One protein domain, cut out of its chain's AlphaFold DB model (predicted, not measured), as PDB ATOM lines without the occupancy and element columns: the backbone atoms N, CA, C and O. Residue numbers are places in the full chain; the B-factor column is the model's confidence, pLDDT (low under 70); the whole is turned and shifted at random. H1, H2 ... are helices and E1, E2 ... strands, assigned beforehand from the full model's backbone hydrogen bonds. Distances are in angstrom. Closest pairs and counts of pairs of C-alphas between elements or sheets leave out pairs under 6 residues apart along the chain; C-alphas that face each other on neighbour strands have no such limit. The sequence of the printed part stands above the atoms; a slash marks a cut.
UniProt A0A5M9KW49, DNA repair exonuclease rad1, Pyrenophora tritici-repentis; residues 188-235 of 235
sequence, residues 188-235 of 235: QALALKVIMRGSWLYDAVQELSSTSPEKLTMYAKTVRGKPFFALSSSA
ATOM      1  N   GLN A 188      40.804  60.268   3.870       88.12
ATOM      2  CA  GLN A 188      41.907  59.806   4.716       88.12
ATOM      3  C   GLN A 188      41.634  58.416   5.299       88.12
ATOM      4  O   GLN A 188      42.567  57.641   5.502       88.12
ATOM      5  N   ALA A 189      40.362  58.055   5.482       87.81
ATOM      6  CA  ALA A 189      39.935  56.750   5.982       87.81
ATOM      7  C   ALA A 189      39.663  55.714   4.867       87.81
ATOM      8  O   ALA A 189      38.904  54.761   5.063       87.81
ATOM      9  N   LEU A 190      40.277  55.859   3.684       86.25
ATOM     10  CA  LEU A 190      40.068  54.928   2.569       86.25
ATOM     11  C   LEU A 190      40.658  53.544   2.863       86.25
ATOM     12  O   LEU A 190      41.872  53.350   2.827       86.25
ATOM     13  N   ALA A 191      39.788  52.549   3.045       84.56
ATOM     14  CA  ALA A 191      40.204  51.154   3.201       84.56
ATOM     15  C   ALA A 191      40.868  50.586   1.929       84.56
ATOM     16  O   ALA A 191      41.784  49.767   2.011       84.56
ATOM     17  N   LEU A 192      40.413  51.012   0.745       83.81
ATOM     18  CA  LEU A 192      40.979  50.597  -0.536       83.81
ATOM     19  C   LEU A 192      40.706  51.627  -1.638       83.81
ATOM     20  O   LEU A 192      39.621  52.195  -1.718       83.81
ATOM     21  N   LYS A 193      41.672  51.792  -2.548       86.81
ATOM     22  CA  LYS A 193      41.532  52.559  -3.790       86.81
ATOM     23  C   LYS A 193      41.853  51.674  -4.993       86.81
ATOM     24  O   LYS A 193      42.957  51.142  -5.089       86.81
ATOM     25  N   VAL A 194      40.912  51.548  -5.926       85.31
ATOM     26  CA  VAL A 194      41.095  50.808  -7.184       85.31
ATOM     27  C   VAL A 194      40.906  51.768  -8.354       85.31
ATOM     28  O   VAL A 194      39.907  52.475  -8.419       85.31
ATOM     29  N   ILE A 195      41.868  51.798  -9.277       88.81
ATOM     30  CA  ILE A 195      41.782  52.559 -10.528       88.81
ATOM     31  C   ILE A 195      41.799  51.546 -11.668       88.81
ATOM     32  O   ILE A 195      42.736  50.756 -11.780       88.81
ATOM     33  N   MET A 196      40.764  51.555 -12.502       88.25
ATOM     34  CA  MET A 196      40.634  50.643 -13.637       88.25
ATOM     35  C   MET A 196      40.019  51.338 -14.848       88.25
ATOM     36  O   MET A 196      39.508  52.453 -14.754       88.25
ATOM     37  N   ARG A 197      40.058  50.669 -16.003       91.69
ATOM     38  CA  ARG A 197      39.377  51.147 -17.209       91.69
ATOM     39  C   ARG A 197      37.868  51.079 -16.993       91.69
ATOM     40  O   ARG A 197      37.349  50.005 -16.708       91.69
ATOM     41  N   GLY A 198      37.170  52.196 -17.199       90.81
ATOM     42  CA  GLY A 198      35.714  52.265 -17.027       90.81
ATOM     43  C   GLY A 198      34.949  51.244 -17.873       90.81
ATOM     44  O   GLY A 198      33.963  50.693 -17.401       90.81
ATOM     45  N   SER A 199      35.451  50.905 -19.069       91.81
ATOM     46  CA  SER A 199      34.856  49.868 -19.924       91.81
ATOM     47  C   SER A 199      34.800  48.497 -19.244       91.81
ATOM     48  O   SER A 199      33.813  47.799 -19.384       91.81
ATOM     49  N   TRP A 200      35.818  48.127 -18.457       90.88
ATOM     50  CA  TRP A 200      35.830  46.832 -17.768       90.88
ATOM     51  C   TRP A 200      34.762  46.749 -16.681       90.88
ATOM     52  O   TRP A 200      34.125  45.714 -16.521       90.88
ATOM     53  N   LEU A 201      34.564  47.843 -15.940       90.94
ATOM     54  CA  LEU A 201      33.515  47.912 -14.931       90.94
ATOM     55  C   LEU A 201      32.130  47.950 -15.583       90.94
ATOM     56  O   LEU A 201      31.227  47.269 -15.114       90.94
ATOM     57  N   TYR A 202      31.986  48.713 -16.669       90.69
ATOM     58  CA  TYR A 202      30.750  48.793 -17.439       90.69
ATOM     59  C   TYR A 202      30.319  47.417 -17.949       90.69
ATOM     60  O   TYR A 202      29.210  46.993 -17.643       90.69
ATOM     61  N   ASP A 203      31.207  46.698 -18.641       91.06
ATOM     62  CA  ASP A 203      30.903  45.374 -19.192       91.06
ATOM     63  C   ASP A 203      30.501  44.390 -18.074       91.06
ATOM     64  O   ASP A 203      29.491  43.700 -18.191       91.06
ATOM     65  N   ALA A 204      31.226  44.395 -16.946       91.31
ATOM     66  CA  ALA A 204      30.934  43.524 -15.806       91.31
ATOM     67  C   ALA A 204      29.588  43.841 -15.130       91.31
ATOM     68  O   ALA A 204      28.822  42.931 -14.819       91.31
ATOM     69  N   VAL A 205      29.277  45.121 -14.893       91.25
ATOM     70  CA  VAL A 205      27.996  45.531 -14.288       91.25
ATOM     71  C   VAL A 205      26.834  45.256 -15.244       91.25
ATOM     72  O   VAL A 205      25.798  44.760 -14.807       91.25
ATOM     73  N   GLN A 206      27.013  45.514 -16.541       90.94
ATOM     74  CA  GLN A 206      26.012  45.239 -17.570       90.94
ATOM     75  C   GLN A 206      25.685  43.738 -17.631       90.94
ATOM     76  O   GLN A 206      24.513  43.363 -17.640       90.94
ATOM     77  N   GLU A 207      26.701  42.873 -17.605       90.12
ATOM     78  CA  GLU A 207      26.519  41.421 -17.601       90.12
ATOM     79  C   GLU A 207      25.789  40.946 -16.336       90.12
ATOM     80  O   GLU A 207      24.803  40.215 -16.437       90.12
ATOM     81  N   LEU A 208      26.184  41.432 -15.154       90.81
ATOM     82  CA  LEU A 208      25.508  41.101 -13.892       90.81
ATOM     83  C   LEU A 208      24.064  41.620 -13.840       90.81
ATOM     84  O   LEU A 208      23.199  40.969 -13.263       90.81
ATOM     85  N   SER A 209      23.780  42.772 -14.451       88.94
ATOM     86  CA  SER A 209      22.429  43.344 -14.480       88.94
ATOM     87  C   SER A 209      21.446  42.512 -15.309       88.94
ATOM     88  O   SER A 209      20.249  42.522 -15.031       88.94
ATOM     89  N   SER A 210      21.944  41.735 -16.282       87.06
ATOM     90  CA  SER A 210      21.111  40.884 -17.140       87.06
ATOM     91  C   SER A 210      20.355  39.802 -16.363       87.06
ATOM     92  O   SER A 210      19.337  39.301 -16.839       87.06
ATOM     93  N   THR A 211      20.814  39.479 -15.149       85.94
ATOM     94  CA  THR A 211      20.174  38.508 -14.256       85.94
ATOM     95  C   THR A 211      19.220  39.148 -13.242       85.94
ATOM     96  O   THR A 211      18.794  38.454 -12.323       85.94
ATOM     97  N   SER A 212      18.937  40.454 -13.356       86.94
ATOM     98  CA  SER A 212      18.081  41.238 -12.445       86.94
ATOM     99  C   SER A 212      18.301  40.932 -10.950       86.94
ATOM    100  O   SER A 212      17.370  40.487 -10.278       86.94
ATOM    101  N   PRO A 213      19.531  41.091 -10.425       90.38
ATOM    102  CA  PRO A 213      19.830  40.751  -9.037       90.38
ATOM    103  C   PRO A 213      19.297  41.797  -8.051       90.38
ATOM    104  O   PRO A 213      19.279  42.987  -8.360       90.38
ATOM    105  N   GLU A 214      18.945  41.372  -6.835       91.38
ATOM    106  CA  GLU A 214      18.557  42.294  -5.754       91.38
ATOM    107  C   GLU A 214      19.776  42.904  -5.051       91.38
ATOM    108  O   GLU A 214      19.699  43.999  -4.491       91.38
ATOM    109  N   LYS A 215      20.918  42.199  -5.053       91.62
ATOM    110  CA  LYS A 215      22.125  42.609  -4.323       91.62
ATOM    111  C   LYS A 215      23.375  42.479  -5.176       91.62
ATOM    112  O   LYS A 215      23.634  41.443  -5.791       91.62
ATOM    113  N   LEU A 216      24.202  43.519  -5.130       91.88
ATOM    114  CA  LEU A 216      25.552  43.534  -5.683       91.88
ATOM    115  C   LEU A 216      26.561  43.553  -4.533       91.88
ATOM    116  O   LEU A 216      26.546  44.450  -3.697       91.88
ATOM    117  N   THR A 217      27.461  42.574  -4.507       92.19
ATOM    118  CA  THR A 217      28.547  42.498  -3.530       92.19
ATOM    119  C   THR A 217      29.878  42.826  -4.191       92.19
ATOM    120  O   THR A 217      30.278  42.191  -5.171       92.19
ATOM    121  N   MET A 218      30.584  43.804  -3.627       91.25
ATOM    122  CA  MET A 218      31.919  44.212  -4.055       91.25
ATOM    123  C   MET A 218      32.954  43.650  -3.080       91.25
ATOM    124  O   MET A 218      32.936  43.959  -1.892       91.25
ATOM    125  N   TYR A 219      33.879  42.838  -3.585       90.31
ATOM    126  CA  TYR A 219      34.978  42.278  -2.807       90.31
ATOM    127  C   TYR A 219      36.285  42.900  -3.238       90.31
ATOM    128  O   TYR A 219      36.629  42.890  -4.420       90.31
ATOM    129  N   ALA A 220      37.050  43.394  -2.274       89.44
ATOM    130  CA  ALA A 220      38.275  44.092  -2.582       89.44
ATOM    131  C   ALA A 220      39.325  43.815  -1.499       89.44
ATOM    132  O   ALA A 220      39.082  44.026  -0.313       89.44
ATOM    133  N   LYS A 221      40.471  43.250  -1.892       88.44
ATOM    134  CA  LYS A 221      41.543  42.845  -0.968       88.44
ATOM    135  C   LYS A 221      42.914  42.919  -1.622       88.44
ATOM    136  O   LYS A 221      43.053  42.699  -2.821       88.44
ATOM    137  N   THR A 222      43.949  43.113  -0.816       84.94
ATOM    138  CA  THR A 222      45.341  43.029  -1.272       84.94
ATOM    139  C   THR A 222      45.904  41.651  -0.925       84.94
ATOM    140  O   THR A 222      46.033  41.308   0.246       84.94
ATOM    141  N   VAL A 223      46.242  40.839  -1.931       84.00
ATOM    142  CA  VAL A 223      46.816  39.493  -1.745       84.00
ATOM    143  C   VAL A 223      48.248  39.480  -2.255       84.00
ATOM    144  O   VAL A 223      48.483  39.666  -3.446       84.00
ATOM    145  N   ARG A 224      49.219  39.234  -1.364       84.94
ATOM    146  CA  ARG A 224      50.658  39.187  -1.709       84.94
ATOM    147  C   ARG A 224      51.122  40.435  -2.487       84.94
ATOM    148  O   ARG A 224      51.859  40.327  -3.461       84.94
ATOM    149  N   GLY A 225      50.618  41.606  -2.094       81.00
ATOM    150  CA  GLY A 225      50.911  42.890  -2.744       81.00
ATOM    151  C   GLY A 225      50.153  43.159  -4.051       81.00
ATOM    152  O   GLY A 225      50.337  44.223  -4.631       81.00
ATOM    153  N   LYS A 226      49.295  42.242  -4.524       81.56
ATOM    154  CA  LYS A 226      48.457  42.452  -5.714       81.56
ATOM    155  C   LYS A 226      47.029  42.834  -5.307       81.56
ATOM    156  O   LYS A 226      46.446  42.123  -4.482       81.56
ATOM    157  N   PRO A 227      46.451  43.910  -5.867       81.38
ATOM    158  CA  PRO A 227      45.055  44.243  -5.628       81.38
ATOM    159  C   PRO A 227      44.163  43.214  -6.326       81.38
ATOM    160  O   PRO A 227      44.351  42.896  -7.500       81.38
ATOM    161  N   PHE A 228      43.198  42.681  -5.591       86.88
ATOM    162  CA  PHE A 228      42.147  41.814  -6.093       86.88
ATOM    163  C   PHE A 228      40.816  42.527  -5.896       86.88
ATOM    164  O   PHE A 228      40.507  42.958  -4.785       86.88
ATOM    165  N   PHE A 229      40.045  42.628  -6.971       89.69
ATOM    166  CA  PHE A 229      38.706  43.193  -6.973       89.69
ATOM    167  C   PHE A 229      37.770  42.224  -7.690       89.69
ATOM    168  O   PHE A 229      38.109  41.735  -8.767       89.69
ATOM    169  N   ALA A 230      36.623  41.934  -7.089       90.44
ATOM    170  CA  ALA A 230      35.604  41.071  -7.659       90.44
ATOM    171  C   ALA A 230      34.209  41.639  -7.397       90.44
ATOM    172  O   ALA A 230      33.949  42.221  -6.344       90.44
ATOM    173  N   LEU A 231      33.320  41.424  -8.360       92.12
ATOM    174  CA  LEU A 231      31.900  41.727  -8.274       92.12
ATOM    175  C   LEU A 231      31.129  40.412  -8.290       92.12
ATOM    176  O   LEU A 231      31.471  39.501  -9.042       92.12
ATOM    177  N   SER A 232      30.104  40.310  -7.457       92.00
ATOM    178  CA  SER A 232      29.208  39.159  -7.415       92.00
ATOM    179  C   SER A 232      27.791  39.656  -7.196       92.00
ATOM    180  O   SER A 232      27.570  40.534  -6.367       92.00
ATOM    181  N   SER A 233      26.838  39.104  -7.936       91.06
ATOM    182  CA  SER A 233      25.417  39.336  -7.716       91.06
ATOM    183  C   SER A 233      24.794  38.177  -6.941       91.06
ATOM    184  O   SER A 233      25.229  37.029  -7.063       91.06
ATOM    185  N   SER A 234      23.778  38.473  -6.137       89.00
ATOM    186  CA  SER A 234      22.899  37.464  -5.546       89.00
ATOM    187  C   SER A 234      21.439  37.847  -5.764       89.00
ATOM    188  O   SER A 234      21.120  39.023  -5.972       89.00
ATOM    189  N   ALA A 235      20.572  36.834  -5.714       74.69
ATOM    190  CA  ALA A 235      19.151  37.046  -5.474       74.69
ATOM    191  C   ALA A 235      18.925  37.598  -4.058       74.69
ATOM    192  O   ALA A 235      19.840  37.465  -3.198       74.69
TER     193      ALA A 235
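What this domain is: This is residues 188 to 235 of the 235 residues of the protein "DNA repair exonuclease rad1" of Pyrenophora tritici-repentis (UniProt A0A5M9KW49). A long, two-stranded antiparallel hairpin, E1 and E2, makes the length of this model, and a single helix, H1, slants in beside strand E2, near it at the helix's last turn and open to it at the first. An unnamed lead-in, residues 188 to 197, comes before the helix; residues 195 to 200, of which 198 to 200 belong to H1, stick out free. The printed part has 48 residues, with one named helix and two named strands in the order H1, E1, E2; the class is mixed, helices and strands. The whole is loose, with a radius of gyration of the C-alphas of 12.5 A, and spans 33 by 23 by 22 A.

Where its parts are: H1, residues 198 to 209, is 16.2 A long and begins at C-alpha 198 (35.714, 52.265, -17.027). E1, residues 215 to 223, is 25.0 A long. E2, residues 226 to 234, is 26.0 A long and ends at C-alpha 234 (22.899, 37.464, -5.546).

How they stand to each other: In H1, each O i to N i+4 pair is within hydrogen-bond range. The closest C-alphas of H1 and E2 are those of Leu 208 and Ser 233, 6.4 A apart, and 3 pairs are within 8 A. E1 and E2 are antiparallel neighbours and a hairpin, with 163 degrees between their directions. N 217 and O 232 are 2.8 A apart, and N 228 and O 221 are 2.8 A apart, both within hydrogen-bond range.

The domain as a whole: The C-alphas of Gln 188 and Thr 211, the two farthest apart, are 35.9 A from each other. The printed part has no cut and ends at Ala 235, the chain's last residue. The links H1 to E1 and E1 to E2 are tight. The mean pLDDT of the printed part is 88.4, and no printed residue is under 70.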